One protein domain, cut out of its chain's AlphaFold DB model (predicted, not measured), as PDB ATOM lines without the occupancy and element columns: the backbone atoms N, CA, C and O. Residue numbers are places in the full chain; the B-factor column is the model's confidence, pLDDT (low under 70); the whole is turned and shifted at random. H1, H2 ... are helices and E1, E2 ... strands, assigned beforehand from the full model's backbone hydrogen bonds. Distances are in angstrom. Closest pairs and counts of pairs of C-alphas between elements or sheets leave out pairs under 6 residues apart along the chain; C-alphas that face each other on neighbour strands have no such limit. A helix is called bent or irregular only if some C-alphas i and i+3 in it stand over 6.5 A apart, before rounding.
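This is residues 32 to 146 of the 815 residues of an uncharacterized protein of bacterium 1XD8-76 (UniProt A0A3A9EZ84). What does the model look like at first sight? A strongly twisted wall of five strands, E2, E3, E7, E6 and E5, has a small second sheet, E1 and E4, over part of one face, in a lopsided sandwich, while H2 covers E6 and E5 on the other face. Three short helices, H1, H3 and H4, lie round this core, and low-confidence residues 32 to 36 trail away from it. What is it made of? The printed part has 115 residues, with four named helices and seven named strands in the order H1 H2 E1 E2 E3 H3 E4 E5 H4 E6 E7, a mixed class of helices and strands. The large sheet, E2 E3 E7 E6 E5, is mixed and the small one antiparallel. How compact is it? It is compact, with a radius of gyration of the C-alphas of 13.6 A and spans of 40 by 33 by 26 A.

Where do the first elements lie? H1 is residues 39 to 42 and begins at C-alpha 39, (-50.559, -8.573, -35.884). H2, residues 46 to 55, is 14.5 A long. What follows them? E1 is residues 63 to 68, E2 residues 74 to 76 and E3 residues 81 to 85. H3, residues 91 to 94, is only just irregular, with C-alphas 91 and 94 6.6 A apart. Then E4, residues 97 to 102, is 16.8 A long, and E5 is residues 108 to 112. Which elements come last? H4 is residues 118 to 122 and E6, residues 127 to 132, is 16.3 A long. E7, residues 136 to 145, is the longest strand at 29.8 A and ends at C-alpha 145, (-63.092, -15.182, -28.856).

How is the large sheet joined? E2 and E3 are an antiparallel hairpin, with N 76 and O 81 2.8 A apart, and E3 and E7 are parallel, with N 82 and O 141 2.8 A apart. E6 and E7 are another hairpin, antiparallel, with N 129 and O 140 2.9 A apart, and E6 and E5 are antiparallel, with N 110 and O 130 3.0 A apart. How does the small sheet stand? E1 and E4 are antiparallel, with N 67 and O 99 2.8 A apart. The two sheets form a sandwich, two sheets face to face, with best planes 15 degrees apart and strands at 37 degrees; the closest C-alphas of E4 and E5, those of Leu 100 and Ile 109, are 7.6 A apart. Where are the helices? H2 is on the large sheet in two layers, a helix layer on one face, at a height over the sheet of 9.1 A, over E6 and E5 and slantwise to the strands at 34 degrees to E6 on the local plane. H1 is on the opposite face, and the closest C-alphas of H1 and E5, those of Cys 42 and Ala 110, are 5.3 A apart. H4 only grazes the sheet with residues 118 to 122, its closest C-alpha to E7 being Ile 121 to Cys 144, 5.6 A, and H3 is not on it. What do the helix backbones show? In H2 and H4 every O i to N i+4 pair is within hydrogen-bond range, while H1 and H3 are too short for such a pair.

How large is it? The two C-alphas farthest apart are those of Glu 55 and Gly 89, at 41.0 A. Is it continuous? The printed part has no cut; the link from H2 to E1 is short, the other links are tight, and no link is long. Where is confidence low? The mean pLDDT of the printed part is 91.2, and residues 32 to 36 and 104 to 105 are under 70.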
ATOM      1  N   LEU A  32     -49.959   9.592 -29.231       45.91
ATOM      2  CA  LEU A  32     -49.857   8.500 -30.199       45.91
ATOM      3  C   LEU A  32     -48.591   8.670 -31.048       45.91
ATOM      4  O   LEU A  32     -48.402   9.687 -31.721       45.91
ATOM      5  N   SER A  33     -47.725   7.660 -30.993       41.94
ATOM      6  CA  SER A  33     -46.570   7.512 -31.875       41.94
ATOM      7  C   SER A  33     -47.012   7.016 -33.261       41.94
ATOM      8  O   SER A  33     -47.924   6.203 -33.379       41.94
ATOM      9  N   GLU A  34     -46.369   7.505 -34.320       43.97
ATOM     10  CA  GLU A  34     -46.676   7.215 -35.732       43.97
ATOM     11  C   GLU A  34     -46.276   5.792 -36.209       43.97
ATOM     12  O   GLU A  34     -46.187   5.570 -37.413       43.97
ATOM     13  N   ASN A  35     -46.068   4.811 -35.318       53.25
ATOM     14  CA  ASN A  35     -45.595   3.459 -35.670       53.25
ATOM     15  C   ASN A  35     -46.433   2.341 -35.006       53.25
ATOM     16  O   ASN A  35     -45.913   1.594 -34.181       53.25
ATOM     17  N   SER A  36     -47.723   2.204 -35.336       65.75
ATOM     18  CA  SER A  36     -48.503   1.015 -34.935       65.75
ATOM     19  C   SER A  36     -48.280  -0.125 -35.937       65.75
ATOM     20  O   SER A  36     -48.589   0.068 -37.115       65.75
ATOM     21  N   VAL A  37     -47.784  -1.275 -35.478       89.88
ATOM     22  CA  VAL A  37     -47.517  -2.486 -36.281       89.88
ATOM     23  C   VAL A  37     -48.750  -3.403 -36.252       89.88
ATOM     24  O   VAL A  37     -49.448  -3.444 -35.236       89.88
ATOM     25  N   ARG A  38     -49.078  -4.087 -37.353       93.38
ATOM     26  CA  ARG A  38     -50.188  -5.062 -37.414       93.38
ATOM     27  C   ARG A  38     -49.793  -6.424 -36.839       93.38
ATOM     28  O   ARG A  38     -48.617  -6.772 -36.842       93.38
ATOM     29  N   TYR A  39     -50.771  -7.214 -36.395       95.31
ATOM     30  CA  TYR A  39     -50.559  -8.573 -35.884       95.31
ATOM     31  C   TYR A  39     -49.730  -9.427 -36.847       95.31
ATOM     32  O   TYR A  39     -48.723 -10.008 -36.444       95.31
ATOM     33  N   THR A  40     -50.094  -9.425 -38.130       95.06
ATOM     34  CA  THR A  40     -49.388 -10.165 -39.190       95.06
ATOM     35  C   THR A  40     -47.929  -9.741 -39.379       95.06
ATOM     36  O   THR A  40     -47.097 -10.552 -39.777       95.06
ATOM     37  N   GLU A  41     -47.577  -8.496 -39.058       94.56
ATOM     38  CA  GLU A  41     -46.195  -8.002 -39.107       94.56
ATOM     39  C   GLU A  41     -45.360  -8.450 -37.891       94.56
ATOM     40  O   GLU A  41     -44.132  -8.375 -37.927       94.56
ATOM     41  N   CYS A  42     -46.006  -8.925 -36.821       94.94
ATOM     42  CA  CYS A  42     -45.366  -9.462 -35.618       94.94
ATOM     43  C   CYS A  42     -45.208 -10.994 -35.647       94.94
ATOM     44  O   CYS A  42     -44.751 -11.585 -34.665       94.94
ATOM     45  N   ILE A  43     -45.606 -11.649 -36.737       96.31
ATOM     46  CA  ILE A  43     -45.517 -13.100 -36.898       96.31
ATOM     47  C   ILE A  43     -44.100 -13.512 -37.289       96.31
ATOM     48  O   ILE A  43     -43.465 -12.896 -38.147       96.31
ATOM     49  N   VAL A  44     -43.612 -14.587 -36.669       96.75
ATOM     50  CA  VAL A  44     -42.307 -15.175 -36.963       96.75
ATOM     51  C   VAL A  44     -42.411 -16.675 -37.213       96.75
ATOM     52  O   VAL A  44     -43.225 -17.380 -36.622       96.75
ATOM     53  N   GLU A  45     -41.514 -17.174 -38.058       95.50
ATOM     54  CA  GLU A  45     -41.333 -18.606 -38.283       95.50
ATOM     55  C   GLU A  45     -40.720 -19.293 -37.053       95.50
ATOM     56  O   GLU A  45     -39.984 -18.677 -36.273       95.50
ATOM     57  N   GLN A  46     -40.934 -20.608 -36.941       95.94
ATOM     58  CA  GLN A  46     -40.400 -21.442 -35.856       95.94
ATOM     59  C   GLN A  46     -38.888 -21.241 -35.628       95.94
ATOM     60  O   GLN A  46     -38.438 -21.182 -34.485       95.94
ATOM     61  N   GLU A  47     -38.103 -21.106 -36.703       96.44
ATOM     62  CA  GLU A  47     -36.647 -20.916 -36.624       96.44
ATOM     63  C   GLU A  47     -36.268 -19.607 -35.909       96.44
ATOM     64  O   GLU A  47     -35.372 -19.602 -35.061       96.44
ATOM     65  N   GLU A  48     -36.958 -18.503 -36.206       95.69
ATOM     66  CA  GLU A  48     -36.680 -17.215 -35.561       95.69
ATOM     67  C   GLU A  48     -37.203 -17.201 -34.118       95.69
ATOM     68  O   GLU A  48     -36.518 -16.697 -33.227       95.69
ATOM     69  N   PHE A  49     -38.353 -17.829 -33.853       96.19
ATOM     70  CA  PHE A  49     -38.880 -17.994 -32.495       96.19
ATOM     71  C   PHE A  49     -37.884 -18.735 -31.586       96.19
ATOM     72  O   PHE A  49     -37.556 -18.270 -30.491       96.19
ATOM     73  N   GLU A  50     -37.334 -19.858 -32.059       96.12
ATOM     74  CA  GLU A  50     -36.319 -20.631 -31.334       96.12
ATOM     75  C   GLU A  50     -35.030 -19.833 -31.134       96.12
ATOM     76  O   GLU A  50     -34.474 -19.819 -30.030       96.12
ATOM     77  N   LYS A  51     -34.586 -19.109 -32.166       96.88
ATOM     78  CA  LYS A  51     -33.412 -18.234 -32.091       96.88
ATOM     79  C   LYS A  51     -33.569 -17.149 -31.023       96.88
ATOM     80  O   LYS A  51     -32.642 -16.956 -30.234       96.88
ATOM     81  N   ILE A  52     -34.738 -16.506 -30.926       95.69
ATOM     82  CA  ILE A  52     -35.011 -15.501 -29.887       95.69
ATOM     83  C   ILE A  52     -34.804 -16.105 -28.494       95.69
ATOM     84  O   ILE A  52     -34.099 -15.512 -27.672       95.69
ATOM     85  N   THR A  53     -35.361 -17.295 -28.250       96.00
ATOM     86  CA  THR A  53     -35.253 -17.978 -26.948       96.00
ATOM     87  C   THR A  53     -33.855 -18.516 -26.642       96.00
ATOM     88  O   THR A  53     -33.463 -18.557 -25.478       96.00
ATOM     89  N   ALA A  54     -33.079 -18.910 -27.655       96.06
ATOM     90  CA  ALA A  54     -31.740 -19.472 -27.472       96.06
ATOM     91  C   ALA A  54     -30.687 -18.408 -27.117       96.06
ATOM     92  O   ALA A  54     -29.692 -18.709 -26.454       96.06
ATOM     93  N   GLU A  55     -30.892 -17.171 -27.573       95.50
ATOM     94  CA  GLU A  55     -29.948 -16.061 -27.399       95.50
ATOM     95  C   GLU A  55     -30.192 -15.236 -26.124       95.50
ATOM     96  O   GLU A  55     -29.349 -14.415 -25.762       95.50
ATOM     97  N   ARG A  56     -31.323 -15.441 -25.436       95.06
ATOM     98  CA  ARG A  56     -31.799 -14.593 -24.330       95.06
ATOM     99  C   ARG A  56     -32.092 -15.394 -23.068       95.06
ATOM    100  O   ARG A  56     -32.312 -16.603 -23.100       95.06
ATOM    101  N   VAL A  57     -32.121 -14.710 -21.931       95.25
ATOM    102  CA  VAL A  57     -32.471 -15.313 -20.641       95.25
ATOM    103  C   VAL A  57     -33.984 -15.291 -20.449       95.25
ATOM    104  O   VAL A  57     -34.624 -14.258 -20.619       95.25
ATOM    105  N   GLN A  58     -34.572 -16.419 -20.056       95.56
ATOM    106  CA  GLN A  58     -35.991 -16.450 -19.719       95.56
ATOM    107  C   GLN A  58     -36.244 -15.721 -18.391       95.56
ATOM    108  O   GLN A  58     -35.786 -16.159 -17.332       95.56
ATOM    109  N   THR A  59     -37.034 -14.655 -18.446       92.44
ATOM    110  CA  THR A  59     -37.512 -13.882 -17.295       92.44
ATOM    111  C   THR A  59     -39.031 -14.001 -17.205       92.44
ATOM    112  O   THR A  59     -39.716 -14.244 -18.198       92.44
ATOM    113  N   ALA A  60     -39.589 -13.860 -16.003       87.81
ATOM    114  CA  ALA A  60     -41.033 -13.796 -15.806       87.81
ATOM    115  C   ALA A  60     -41.520 -12.339 -15.786       87.81
ATOM    116  O   ALA A  60     -40.942 -11.512 -15.084       87.81
ATOM    117  N   GLY A  61     -42.638 -12.065 -16.465       84.44
ATOM    118  CA  GLY A  61     -43.374 -10.809 -16.309       84.44
ATOM    119  C   GLY A  61     -42.768  -9.618 -17.049       84.44
ATOM    120  O   GLY A  61     -42.701  -8.533 -16.476       84.44
ATOM    121  N   LEU A  62     -42.311  -9.812 -18.292       90.44
ATOM    122  CA  LEU A  62     -41.878  -8.698 -19.142       90.44
ATOM    123  C   LEU A  62     -43.052  -7.878 -19.701       90.44
ATOM    124  O   LEU A  62     -42.900  -6.672 -19.867       90.44
ATOM    125  N   ALA A  63     -44.210  -8.495 -19.957       90.12
ATOM    126  CA  ALA A  63     -45.430  -7.800 -20.374       90.12
ATOM    127  C   ALA A  63     -46.292  -7.401 -19.164       90.12
ATOM    128  O   ALA A  63     -46.619  -8.257 -18.338       90.12
ATOM    129  N   ASP A  64     -46.680  -6.125 -19.097       88.25
ATOM    130  CA  ASP A  64     -47.671  -5.596 -18.151       88.25
ATOM    131  C   ASP A  64     -49.068  -5.499 -18.807       88.25
ATOM    132  O   ASP A  64     -50.069  -5.729 -18.130       88.25
ATOM    133  N   ALA A  65     -49.153  -5.190 -20.110       91.44
ATOM    134  CA  ALA A  65     -50.397  -5.210 -20.888       91.44
ATOM    135  C   ALA A  65     -50.135  -5.441 -22.386       91.44
ATOM    136  O   ALA A  65     -49.130  -4.973 -22.922       91.44
ATOM    137  N   LEU A  66     -51.069  -6.119 -23.055       94.00
ATOM    138  CA  LEU A  66     -51.135  -6.265 -24.508       94.00
ATOM    139  C   LEU A  66     -52.409  -5.567 -24.992       94.00
ATOM    140  O   LEU A  66     -53.461  -5.735 -24.374       94.00
ATOM    141  N   ILE A  67     -52.303  -4.761 -26.043       94.44
ATOM    142  CA  ILE A  67     -53.400  -3.943 -26.562       94.44
ATOM    143  C   ILE A  67     -53.571  -4.246 -28.046       94.44
ATOM    144  O   ILE A  67     -52.612  -4.110 -28.810       94.44
ATOM    145  N   PHE A  68     -54.779  -4.650 -28.435       94.88
ATOM    146  CA  PHE A  68     -55.167  -4.880 -29.825       94.88
ATOM    147  C   PHE A  68     -56.166  -3.811 -30.270       94.88
ATOM    148  O   PHE A  68     -57.262  -3.703 -29.724       94.88
ATOM    149  N   ASP A  69     -55.777  -3.006 -31.258       91.06
ATOM    150  CA  ASP A  69     -56.449  -1.755 -31.625       91.06
ATOM    151  C   ASP A  69     -56.669  -0.844 -30.396       91.06
ATOM    152  O   ASP A  69     -55.724  -0.207 -29.941       91.06
ATOM    153  N   ASP A  70     -57.890  -0.794 -29.854       86.62
ATOM    154  CA  ASP A  70     -58.252  -0.012 -28.660       86.62
ATOM    155  C   ASP A  70     -58.593  -0.909 -27.441       86.62
ATOM    156  O   ASP A  70     -58.978  -0.410 -26.378       86.62
ATOM    157  N   GLU A  71     -58.497  -2.234 -27.579       92.44
ATOM    158  CA  GLU A  71     -58.815  -3.212 -26.534       92.44
ATOM    159  C   GLU A  71     -57.570  -3.565 -25.720       92.44
ATOM    160  O   GLU A  71     -56.615  -4.144 -26.235       92.44
ATOM    161  N   VAL A  72     -57.594  -3.268 -24.419       92.56
ATOM    162  CA  VAL A  72     -56.617  -3.817 -23.472       92.56
ATOM    163  C   VAL A  72     -57.014  -5.257 -23.166       92.56
ATOM    164  O   VAL A  72     -58.059  -5.488 -22.554       92.56
ATOM    165  N   LEU A  73     -56.181  -6.211 -23.577       94.88
ATOM    166  CA  LEU A  73     -56.500  -7.630 -23.485       94.88
ATOM    167  C   LEU A  73     -56.527  -8.124 -22.038       94.88
ATOM    168  O   LEU A  73     -55.702  -7.749 -21.199       94.88
ATOM    169  N   PHE A  74     -57.458  -9.034 -21.766       93.56
ATOM    170  CA  PHE A  74     -57.640  -9.642 -20.453       93.56
ATOM    171  C   PHE A  74     -56.591 -10.736 -20.259       93.56
ATOM    172  O   PHE A  74     -56.338 -11.518 -21.170       93.56
ATOM    173  N   PHE A  75     -55.970 -10.800 -19.080       91.94
ATOM    174  CA  PHE A  75     -54.855 -11.710 -18.813       91.94
ATOM    175  C   PHE A  75     -55.196 -12.724 -17.719       91.94
ATOM    176  O   PHE A  75     -55.496 -12.344 -16.585       91.94
ATOM    177  N   ASP A  76     -55.095 -14.011 -18.054       92.00
ATOM    178  CA  ASP A  76     -55.107 -15.110 -17.093       92.00
ATOM    179  C   ASP A  76     -53.685 -15.387 -16.594       92.00
ATOM    180  O   ASP A  76     -52.839 -15.934 -17.310       92.00
ATOM    181  N   GLY A  77     -53.425 -15.021 -15.339       85.00
ATOM    182  CA  GLY A  77     -52.100 -15.131 -14.734       85.00
ATOM    183  C   GLY A  77     -51.632 -16.568 -14.502       85.00
ATOM    184  O   GLY A  77     -50.420 -16.808 -14.472       85.00
ATOM    185  N   LEU A  78     -52.558 -17.523 -14.359       85.25
ATOM    186  CA  LEU A  78     -52.223 -18.928 -14.124       85.25
ATOM    187  C   LEU A  78     -51.739 -19.601 -15.407       85.25
ATOM    188  O   LEU A  78     -50.692 -20.253 -15.402       85.25
ATOM    189  N   SER A  79     -52.470 -19.410 -16.507       90.50
ATOM    190  CA  SER A  79     -52.113 -19.974 -17.814       90.50
ATOM    191  C   SER A  79     -51.154 -19.092 -18.625       90.50
ATOM    192  O   SER A  79     -50.593 -19.554 -19.616       90.50
ATOM    193  N   ARG A  80     -50.911 -17.848 -18.184       93.00
ATOM    194  CA  ARG A  80     -50.157 -16.808 -18.912       93.00
ATOM    195  C   ARG A  80     -50.771 -16.490 -20.277       93.00
ATOM    196  O   ARG A  80     -50.045 -16.259 -21.248       93.00
ATOM    197  N   THR A  81     -52.097 -16.474 -20.329       95.94
ATOM    198  CA  THR A  81     -52.862 -16.324 -21.568       95.94
ATOM    199  C   THR A  81     -53.541 -14.965 -21.620       95.94
ATOM    200  O   THR A  81     -54.252 -14.593 -20.689       95.94
ATOM    201  N   PHE A  82     -53.342 -14.236 -22.712       96.81
ATOM    202  CA  PHE A  82     -54.130 -13.068 -23.077       96.81
ATOM    203  C   PHE A  82     -55.345 -13.493 -23.898       96.81
ATOM    204  O   PHE A  82     -55.251 -14.393 -24.734       96.81
ATOM    205  N   TYR A  83     -56.468 -12.829 -23.665       97.25
ATOM    206  CA  TYR A  83     -57.722 -13.069 -24.359       97.25
ATOM    207  C   TYR A  83     -58.100 -11.846 -25.175       97.25
ATOM    208  O   TYR A  83     -58.141 -10.740 -24.636       97.25
ATOM    209  N   TYR A  84     -58.360 -12.079 -26.457       97.69
ATOM    210  CA  TYR A  84     -58.770 -11.062 -27.412       97.69
ATOM    211  C   TYR A  84     -60.204 -11.293 -27.882       97.69
ATOM    212  O   TYR A  84     -60.511 -12.356 -28.428       97.69
ATOM    213  N   SER A  85     -61.066 -10.299 -27.661       97.69
ATOM    214  CA  SER A  85     -62.476 -10.324 -28.037       97.69
ATOM    215  C   SER A  85     -62.693  -9.601 -29.370       97.69
ATOM    216  O   SER A  85     -62.703  -8.373 -29.464       97.69
ATOM    217  N   LEU A  86     -62.885 -10.366 -30.444       97.25
ATOM    218  CA  LEU A  86     -63.008  -9.810 -31.787       97.25
ATOM    219  C   LEU A  86     -64.267  -8.953 -31.898       97.25
ATOM    220  O   LEU A  86     -65.376  -9.403 -31.613       97.25
ATOM    221  N   VAL A  87     -64.103  -7.717 -32.370       96.25
ATOM    222  CA  VAL A  87     -65.221  -6.803 -32.608       96.25
ATOM    223  C   VAL A  87     -66.090  -7.311 -33.757       96.25
ATOM    224  O   VAL A  87     -65.647  -7.388 -34.906       96.25
ATOM    225  N   GLU A  88     -67.360  -7.563 -33.460       94.25
ATOM    226  CA  GLU A  88     -68.342  -8.079 -34.407       94.25
ATOM    227  C   GLU A  88     -68.497  -7.150 -35.628       94.25
ATOM    228  O   GLU A  88     -68.708  -5.934 -35.516       94.25
ATOM    229  N   GLY A  89     -68.388  -7.736 -36.823       91.94
ATOM    230  CA  GLY A  89     -68.519  -7.026 -38.096       91.94
ATOM    231  C   GLY A  89     -67.352  -6.094 -38.450       91.94
ATOM    232  O   GLY A  89     -67.484  -5.317 -39.398       91.94
ATOM    233  N   ASN A  90     -66.230  -6.137 -37.719       92.12
ATOM    234  CA  ASN A  90     -65.010  -5.402 -38.060       92.12
ATOM    235  C   ASN A  90     -64.005  -6.313 -38.783       92.12
ATOM    236  O   ASN A  90     -63.367  -7.152 -38.161       92.12
ATOM    237  N   GLU A  91     -63.801  -6.098 -40.086       85.50
ATOM    238  CA  GLU A  91     -62.850  -6.885 -40.892       85.50
ATOM    239  C   GLU A  91     -61.406  -6.816 -40.368       85.50
ATOM    240  O   GLU A  91     -60.653  -7.774 -40.512       85.50
ATOM    241  N   SER A  92     -61.010  -5.707 -39.728       89.94
ATOM    242  CA  SER A  92     -59.663  -5.571 -39.153       89.94
ATOM    243  C   SER A  92     -59.466  -6.361 -37.856       89.94
ATOM    244  O   SER A  92     -58.333  -6.447 -37.398       89.94
ATOM    245  N   ALA A  93     -60.519  -6.952 -37.274       94.31
ATOM    246  CA  ALA A  93     -60.409  -7.721 -36.034       94.31
ATOM    247  C   ALA A  93     -59.561  -8.999 -36.189       94.31
ATOM    248  O   ALA A  93     -59.060  -9.516 -35.206       94.31
ATOM    249  N   TYR A  94     -59.348  -9.500 -37.408       95.50
ATOM    250  CA  TYR A  94     -58.457 -10.644 -37.653       95.50
ATOM    251  C   TYR A  94     -56.984 -10.240 -37.866       95.50
ATOM    252  O   TYR A  94     -56.104 -11.096 -37.887       95.50
ATOM    253  N   ASP A  95     -56.699  -8.942 -37.997       96.06
ATOM    254  CA  ASP A  95     -55.344  -8.387 -38.102       96.06
ATOM    255  C   ASP A  95     -55.259  -7.054 -37.327       96.06
ATOM    256  O   ASP A  95     -55.126  -5.971 -37.919       96.06
ATOM    257  N   PRO A  96     -55.416  -7.087 -35.990       95.75
ATOM    258  CA  PRO A  96     -55.458  -5.878 -35.177       95.75
ATOM    259  C   PRO A  96     -54.099  -5.176 -35.144       95.75
ATOM    260  O   PRO A  96     -53.047  -5.769 -35.399       95.75
ATOM    261  N   LYS A  97     -54.095  -3.886 -34.806       95.50
ATOM    262  CA  LYS A  97     -52.854  -3.192 -34.441       95.50
ATOM    263  C   LYS A  97     -52.371  -3.679 -33.085       95.50
ATOM    264  O   LYS A  97     -53.170  -3.763 -32.163       95.50
ATOM    265  N   VAL A  98     -51.075  -3.929 -32.952       94.00
ATOM    266  CA  VAL A  98     -50.475  -4.452 -31.725       94.00
ATOM    267  C   VAL A  98     -49.705  -3.356 -31.000       94.00
ATOM    268  O   VAL A  98     -48.802  -2.732 -31.561       94.00
ATOM    269  N   GLU A  99     -50.031  -3.160 -29.726       92.62
ATOM    270  CA  GLU A  99     -49.254  -2.350 -28.793       92.62
ATOM    271  C   GLU A  99     -48.951  -3.156 -27.523       92.62
ATOM    272  O   GLU A  99     -49.795  -3.873 -26.988       92.62
ATOM    273  N   LEU A 100     -47.712  -3.048 -27.043       90.31
ATOM    274  CA  LEU A 100     -47.218  -3.788 -25.889       90.31
ATOM    275  C   LEU A 100     -46.680  -2.818 -24.836       90.31
ATOM    276  O   LEU A 100     -45.809  -1.995 -25.114       90.31
ATOM    277  N   ILE A 101     -47.164  -2.966 -23.606       89.31
ATOM    278  CA  ILE A 101     -46.698  -2.222 -22.436       89.31
ATOM    279  C   ILE A 101     -45.999  -3.209 -21.503       89.31
ATOM    280  O   ILE A 101     -46.541  -4.270 -21.192       89.31
ATOM    281  N   GLY A 102     -44.801  -2.875 -21.027       84.12
ATOM    282  CA  GLY A 102     -44.035  -3.776 -20.173       84.12
ATOM    283  C   GLY A 102     -42.811  -3.152 -19.513       84.12
ATOM    284  O   GLY A 102     -42.581  -1.941 -19.581       84.12
ATOM    285  N   ARG A 103     -42.014  -4.003 -18.857       72.06
ATOM    286  CA  ARG A 103     -40.826  -3.607 -18.086       72.06
ATOM    287  C   ARG A 103     -39.546  -3.857 -18.876       72.06
ATOM    288  O   ARG A 103     -39.307  -4.965 -19.339       72.06
ATOM    289  N   GLY A 104     -38.682  -2.849 -18.936       61.94
ATOM    290  CA  GLY A 104     -37.453  -2.877 -19.740       61.94
ATOM    291  C   GLY A 104     -37.494  -1.796 -20.818       61.94
ATOM    292  O   GLY A 104     -38.479  -1.074 -20.904       61.94
ATOM    293  N   GLY A 105     -36.406  -1.608 -21.571       62.78
ATOM    294  CA  GLY A 105     -36.344  -0.659 -22.697       62.78
ATOM    295  C   GLY A 105     -37.236  -1.074 -23.878       62.78
ATOM    296  O   GLY A 105     -38.324  -1.586 -23.663       62.78
ATOM    297  N   ASN A 106     -36.786  -0.861 -25.122       79.56
ATOM    298  CA  ASN A 106     -37.506  -1.269 -26.342       79.56
ATOM    299  C   ASN A 106     -37.912  -2.758 -26.280       79.56
ATOM    300  O   ASN A 106     -37.079  -3.631 -26.510       79.56
ATOM    301  N   LEU A 107     -39.168  -3.027 -25.920       88.94
ATOM    302  CA  LEU A 107     -39.741  -4.362 -25.795       88.94
ATOM    303  C   LEU A 107     -40.359  -4.745 -27.140       88.94
ATOM    304  O   LEU A 107     -41.135  -3.976 -27.707       88.94
ATOM    305  N   GLU A 108     -40.005  -5.918 -27.645       92.69
ATOM    306  CA  GLU A 108     -40.490  -6.459 -28.914       92.69
ATOM    307  C   GLU A 108     -41.419  -7.654 -28.668       92.69
ATOM    308  O   GLU A 108     -41.431  -8.244 -27.580       92.69
ATOM    309  N   ILE A 109     -42.212  -7.997 -29.684       94.44
ATOM    310  CA  ILE A 109     -43.191  -9.083 -29.656       94.44
ATOM    311  C   ILE A 109     -43.033  -9.971 -30.890       94.44
ATOM    312  O   ILE A 109     -42.803  -9.467 -31.988       94.44
ATOM    313  N   ALA A 110     -43.151 -11.283 -30.698       96.62
ATOM    314  CA  ALA A 110     -43.080 -12.268 -31.771       96.62
ATOM    315  C   ALA A 110     -44.138 -13.360 -31.565       96.62
ATOM    316  O   ALA A 110     -44.073 -14.099 -30.579       96.62
ATOM    317  N   PHE A 111     -45.097 -13.458 -32.486       97.25
ATOM    318  CA  PHE A 111     -46.142 -14.485 -32.489       97.25
ATOM    319  C   PHE A 111     -45.717 -15.690 -33.324       97.25
ATOM    320  O   PHE A 111     -45.209 -15.536 -34.432       97.25
ATOM    321  N   LEU A 112     -45.960 -16.890 -32.799       96.06
ATOM    322  CA  LEU A 112     -45.802 -18.150 -33.517       96.06
ATOM    323  C   LEU A 112     -47.179 -18.629 -33.994       96.06
ATOM    324  O   LEU A 112     -47.855 -19.402 -33.312       96.06
ATOM    325  N   SER A 113     -47.606 -18.119 -35.145       89.50
ATOM    326  CA  SER A 113     -48.879 -18.445 -35.808       89.50
ATOM    327  C   SER A 113     -48.808 -18.114 -37.298       89.50
ATOM    328  O   SER A 113     -47.867 -17.452 -37.703       89.50
ATOM    329  N   ASP A 114     -49.844 -18.440 -38.070       84.44
ATOM    330  CA  ASP A 114     -49.995 -17.953 -39.451       84.44
ATOM    331  C   ASP A 114     -50.865 -16.683 -39.531       84.44
ATOM    332  O   ASP A 114     -50.438 -15.655 -40.043       84.44
ATOM    333  N   GLU A 115     -52.088 -16.741 -39.000       92.19
ATOM    334  CA  GLU A 115     -53.063 -15.644 -38.940       92.19
ATOM    335  C   GLU A 115     -54.135 -15.963 -37.881       92.19
ATOM    336  O   GLU A 115     -54.243 -17.104 -37.424       92.19
ATOM    337  N   ILE A 116     -54.928 -14.966 -37.473       95.31
ATOM    338  CA  ILE A 116     -56.127 -15.206 -36.657       95.31
ATOM    339  C   ILE A 116     -57.250 -15.614 -37.615       95.31
ATOM    340  O   ILE A 116     -57.616 -14.841 -38.496       95.31
ATOM    341  N   THR A 117     -57.823 -16.805 -37.436       95.56
ATOM    342  CA  THR A 117     -58.916 -17.316 -38.284       95.56
ATOM    343  C   THR A 117     -60.123 -17.754 -37.454       95.56
ATOM    344  O   THR A 117     -59.964 -18.088 -36.277       95.56
ATOM    345  N   PRO A 118     -61.333 -17.807 -38.045       95.81
ATOM    346  CA  PRO A 118     -62.494 -18.415 -37.393       95.81
ATOM    347  C   PRO A 118     -62.237 -19.856 -36.932       95.81
ATOM    348  O   PRO A 118     -62.546 -20.192 -35.797       95.81
ATOM    349  N   GLU A 119     -61.577 -20.675 -37.760       95.94
ATOM    350  CA  GLU A 119     -61.245 -22.071 -37.432       95.94
ATOM    351  C   GLU A 119     -60.326 -22.173 -36.203       95.94
ATOM    352  O   GLU A 119     -60.499 -23.054 -35.363       95.94
ATOM    353  N   MET A 120     -59.369 -21.251 -36.053       95.88
ATOM    354  CA  MET A 120     -58.506 -21.184 -34.871       95.88
ATOM    355  C   MET A 120     -59.310 -20.863 -33.600       95.88
ATOM    356  O   MET A 120     -59.043 -21.436 -32.540       95.88
ATOM    357  N   ILE A 121     -60.282 -19.948 -33.701       96.88
ATOM    358  CA  ILE A 121     -61.141 -19.526 -32.583       96.88
ATOM    359  C   ILE A 121     -62.047 -20.679 -32.149       96.88
ATOM    360  O   ILE A 121     -62.001 -21.072 -30.980       96.88
ATOM    361  N   GLU A 122     -62.789 -21.256 -33.094       96.88
ATOM    362  CA  GLU A 122     -63.717 -22.375 -32.887       96.88
ATOM    363  C   GLU A 122     -63.014 -23.567 -32.222       96.88
ATOM    364  O   GLU A 122     -63.495 -24.116 -31.231       96.88
ATOM    365  N   ASN A 123     -61.806 -23.910 -32.685       96.06
ATOM    366  CA  ASN A 123     -61.019 -25.018 -32.138       96.06
ATOM    367  C   ASN A 123     -60.289 -24.689 -30.821       96.06
ATOM    368  O   ASN A 123     -59.514 -25.516 -30.330       96.06
ATOM    369  N   ASN A 124     -60.504 -23.502 -30.231       96.31
ATOM    370  CA  ASN A 124     -59.814 -23.041 -29.020       96.31
ATOM    371  C   ASN A 124     -58.274 -23.144 -29.143       96.31
ATOM    372  O   ASN A 124     -57.559 -23.488 -28.193       96.31
ATOM    373  N   GLN A 125     -57.738 -22.863 -30.329       96.38
ATOM    374  CA  GLN A 125     -56.304 -22.939 -30.564       96.38
ATOM    375  C   GLN A 125     -55.599 -21.734 -29.925       96.38
ATOM    376  O   GLN A 125     -55.930 -20.576 -30.177       96.38
ATOM    377  N   ALA A 126     -54.602 -22.017 -29.084       96.00
ATOM    378  CA  ALA A 126     -53.756 -20.997 -28.478       96.00
ATOM    379  C   ALA A 126     -52.570 -20.658 -29.390       96.00
ATOM    380  O   ALA A 126     -51.885 -21.553 -29.889       96.00
ATOM    381  N   VAL A 127     -52.278 -19.367 -29.533       96.94
ATOM    382  CA  VAL A 127     -51.075 -18.872 -30.209       96.94
ATOM    383  C   VAL A 127     -49.998 -18.596 -29.171       96.94
ATOM    384  O   VAL A 127     -50.191 -17.774 -28.278       96.94
ATOM    385  N   ALA A 128     -48.848 -19.261 -29.279       97.44
ATOM    386  CA  ALA A 128     -47.698 -18.934 -28.444       97.44
ATOM    387  C   ALA A 128     -47.047 -17.637 -28.933       97.44
ATOM    388  O   ALA A 128     -46.874 -17.431 -30.134       97.44
ATOM    389  N   PHE A 129     -46.636 -16.775 -28.009       97.50
ATOM    390  CA  PHE A 129     -45.869 -15.587 -28.357       97.50
ATOM    391  C   PHE A 129     -44.811 -15.254 -27.312       97.50
ATOM    392  O   PHE A 129     -44.895 -15.646 -26.141       97.50
ATOM    393  N   LEU A 130     -43.785 -14.537 -27.756       96.62
ATOM    394  CA  LEU A 130     -42.717 -14.031 -26.907       96.62
ATOM    395  C   LEU A 130     -42.845 -12.526 -26.775       96.62
ATOM    396  O   LEU A 130     -43.109 -11.836 -27.758       96.62
ATOM    397  N   THR A 131     -42.559 -12.023 -25.582       95.38
ATOM    398  CA  THR A 131     -42.109 -10.641 -25.422       95.38
ATOM    399  C   THR A 131     -40.647 -10.652 -25.021       95.38
ATOM    400  O   THR A 131     -40.233 -11.488 -24.213       95.38
ATOM    401  N   TYR A 132     -39.834  -9.790 -25.623       94.75
ATOM    402  CA  TYR A 132     -38.389  -9.863 -25.439       94.75
ATOM    403  C   TYR A 132     -37.690  -8.512 -25.570       94.75
ATOM    404  O   TYR A 132     -38.178  -7.579 -26.202       94.75
ATOM    405  N   THR A 133     -36.523  -8.421 -24.942       92.75
ATOM    406  CA  THR A 133     -35.551  -7.331 -25.086       92.75
ATOM    407  C   THR A 133     -34.283  -7.883 -25.744       92.75
ATOM    408  O   THR A 133     -34.266  -9.019 -26.214       92.75
ATOM    409  N   GLU A 134     -33.186  -7.128 -25.775       90.56
ATOM    410  CA  GLU A 134     -31.895  -7.667 -26.228       90.56
ATOM    411  C   GLU A 134     -31.362  -8.800 -25.328       90.56
ATOM    412  O   GLU A 134     -30.663  -9.681 -25.821       90.56
ATOM    413  N   GLU A 135     -31.691  -8.804 -24.029       92.69
ATOM    414  CA  GLU A 135     -31.091  -9.719 -23.042       92.69
ATOM    415  C   GLU A 135     -32.062 -10.786 -22.517       92.69
ATOM    416  O   GLU A 135     -31.639 -11.883 -22.143       92.69
ATOM    417  N   GLU A 136     -33.362 -10.487 -22.486       95.06
ATOM    418  CA  GLU A 136     -34.363 -11.291 -21.775       95.06
ATOM    419  C   GLU A 136     -35.602 -11.582 -22.628       95.06
ATOM    420  O   GLU A 136     -35.943 -10.795 -23.510       95.06
ATOM    421  N   TYR A 137     -36.306 -12.681 -22.336       95.56
ATOM    422  CA  TYR A 137     -37.601 -13.009 -22.943       95.56
ATOM    423  C   TYR A 137     -38.605 -13.605 -21.943       95.56
ATOM    424  O   TYR A 137     -38.232 -14.236 -20.954       95.56
ATOM    425  N   SER A 138     -39.895 -13.458 -22.233       95.94
ATOM    426  CA  SER A 138     -41.019 -14.094 -21.539       95.94
ATOM    427  C   SER A 138     -41.932 -14.778 -22.556       95.94
ATOM    428  O   SER A 138     -42.118 -14.277 -23.659       95.94
ATOM    429  N   THR A 139     -42.517 -15.913 -22.173       96.38
ATOM    430  CA  THR A 139     -43.460 -16.675 -23.008       96.38
ATOM    431  C   THR A 139     -44.883 -16.494 -22.499       96.38
ATOM    432  O   THR A 139     -45.125 -16.632 -21.293       96.38
ATOM    433  N   TYR A 140     -45.794 -16.247 -23.433       97.12
ATOM    434  CA  TYR A 140     -47.220 -16.046 -23.217       97.12
ATOM    435  C   TYR A 140     -48.029 -16.775 -24.291       97.12
ATOM    436  O   TYR A 140     -47.475 -17.270 -25.276       97.12
ATOM    437  N   TYR A 141     -49.343 -16.817 -24.095       97.25
ATOM    438  CA  TYR A 141     -50.289 -17.356 -25.061       97.25
ATOM    439  C   TYR A 141     -51.371 -16.331 -25.379       97.25
ATOM    440  O   TYR A 141     -51.703 -15.500 -24.539       97.25
ATOM    441  N   LEU A 142     -51.928 -16.401 -26.578       97.62
ATOM    442  CA  LEU A 142     -53.089 -15.639 -27.009       97.62
ATOM    443  C   LEU A 142     -54.210 -16.623 -27.347       97.62
ATOM    444  O   LEU A 142     -53.998 -17.565 -28.113       97.62
ATOM    445  N   LYS A 143     -55.396 -16.395 -26.788       97.44
ATOM    446  CA  LYS A 143     -56.643 -17.036 -27.207       97.44
ATOM    447  C   LYS A 143     -57.609 -15.960 -27.693       97.44
ATOM    448  O   LYS A 143     -57.667 -14.868 -27.137       97.44
ATOM    449  N   CYS A 144     -58.343 -16.271 -28.748       97.75
ATOM    450  CA  CYS A 144     -59.294 -15.356 -29.365       97.75
ATOM    451  C   CYS A 144     -60.724 -15.838 -29.102       97.75
ATOM    452  O   CYS A 144     -60.952 -17.036 -28.926       97.75
ATOM    453  N   THR A 145     -61.669 -14.907 -29.060       98.00
ATOM    454  CA  THR A 145     -63.092 -15.182 -28.856       98.00
ATOM    455  C   THR A 145     -63.952 -14.195 -29.630       98.00
ATOM    456  O   THR A 145     -63.551 -13.055 -29.857       98.00
ATOM    457  N   THR A 146     -65.143 -14.627 -30.029       97.88
ATOM    458  CA  THR A 146     -66.187 -13.770 -30.610       97.88
ATOM    459  C   THR A 146     -67.196 -13.292 -29.564       97.88
ATOM    460  O   THR A 146     -68.115 -12.553 -29.910       97.88
TER     461      THR A 146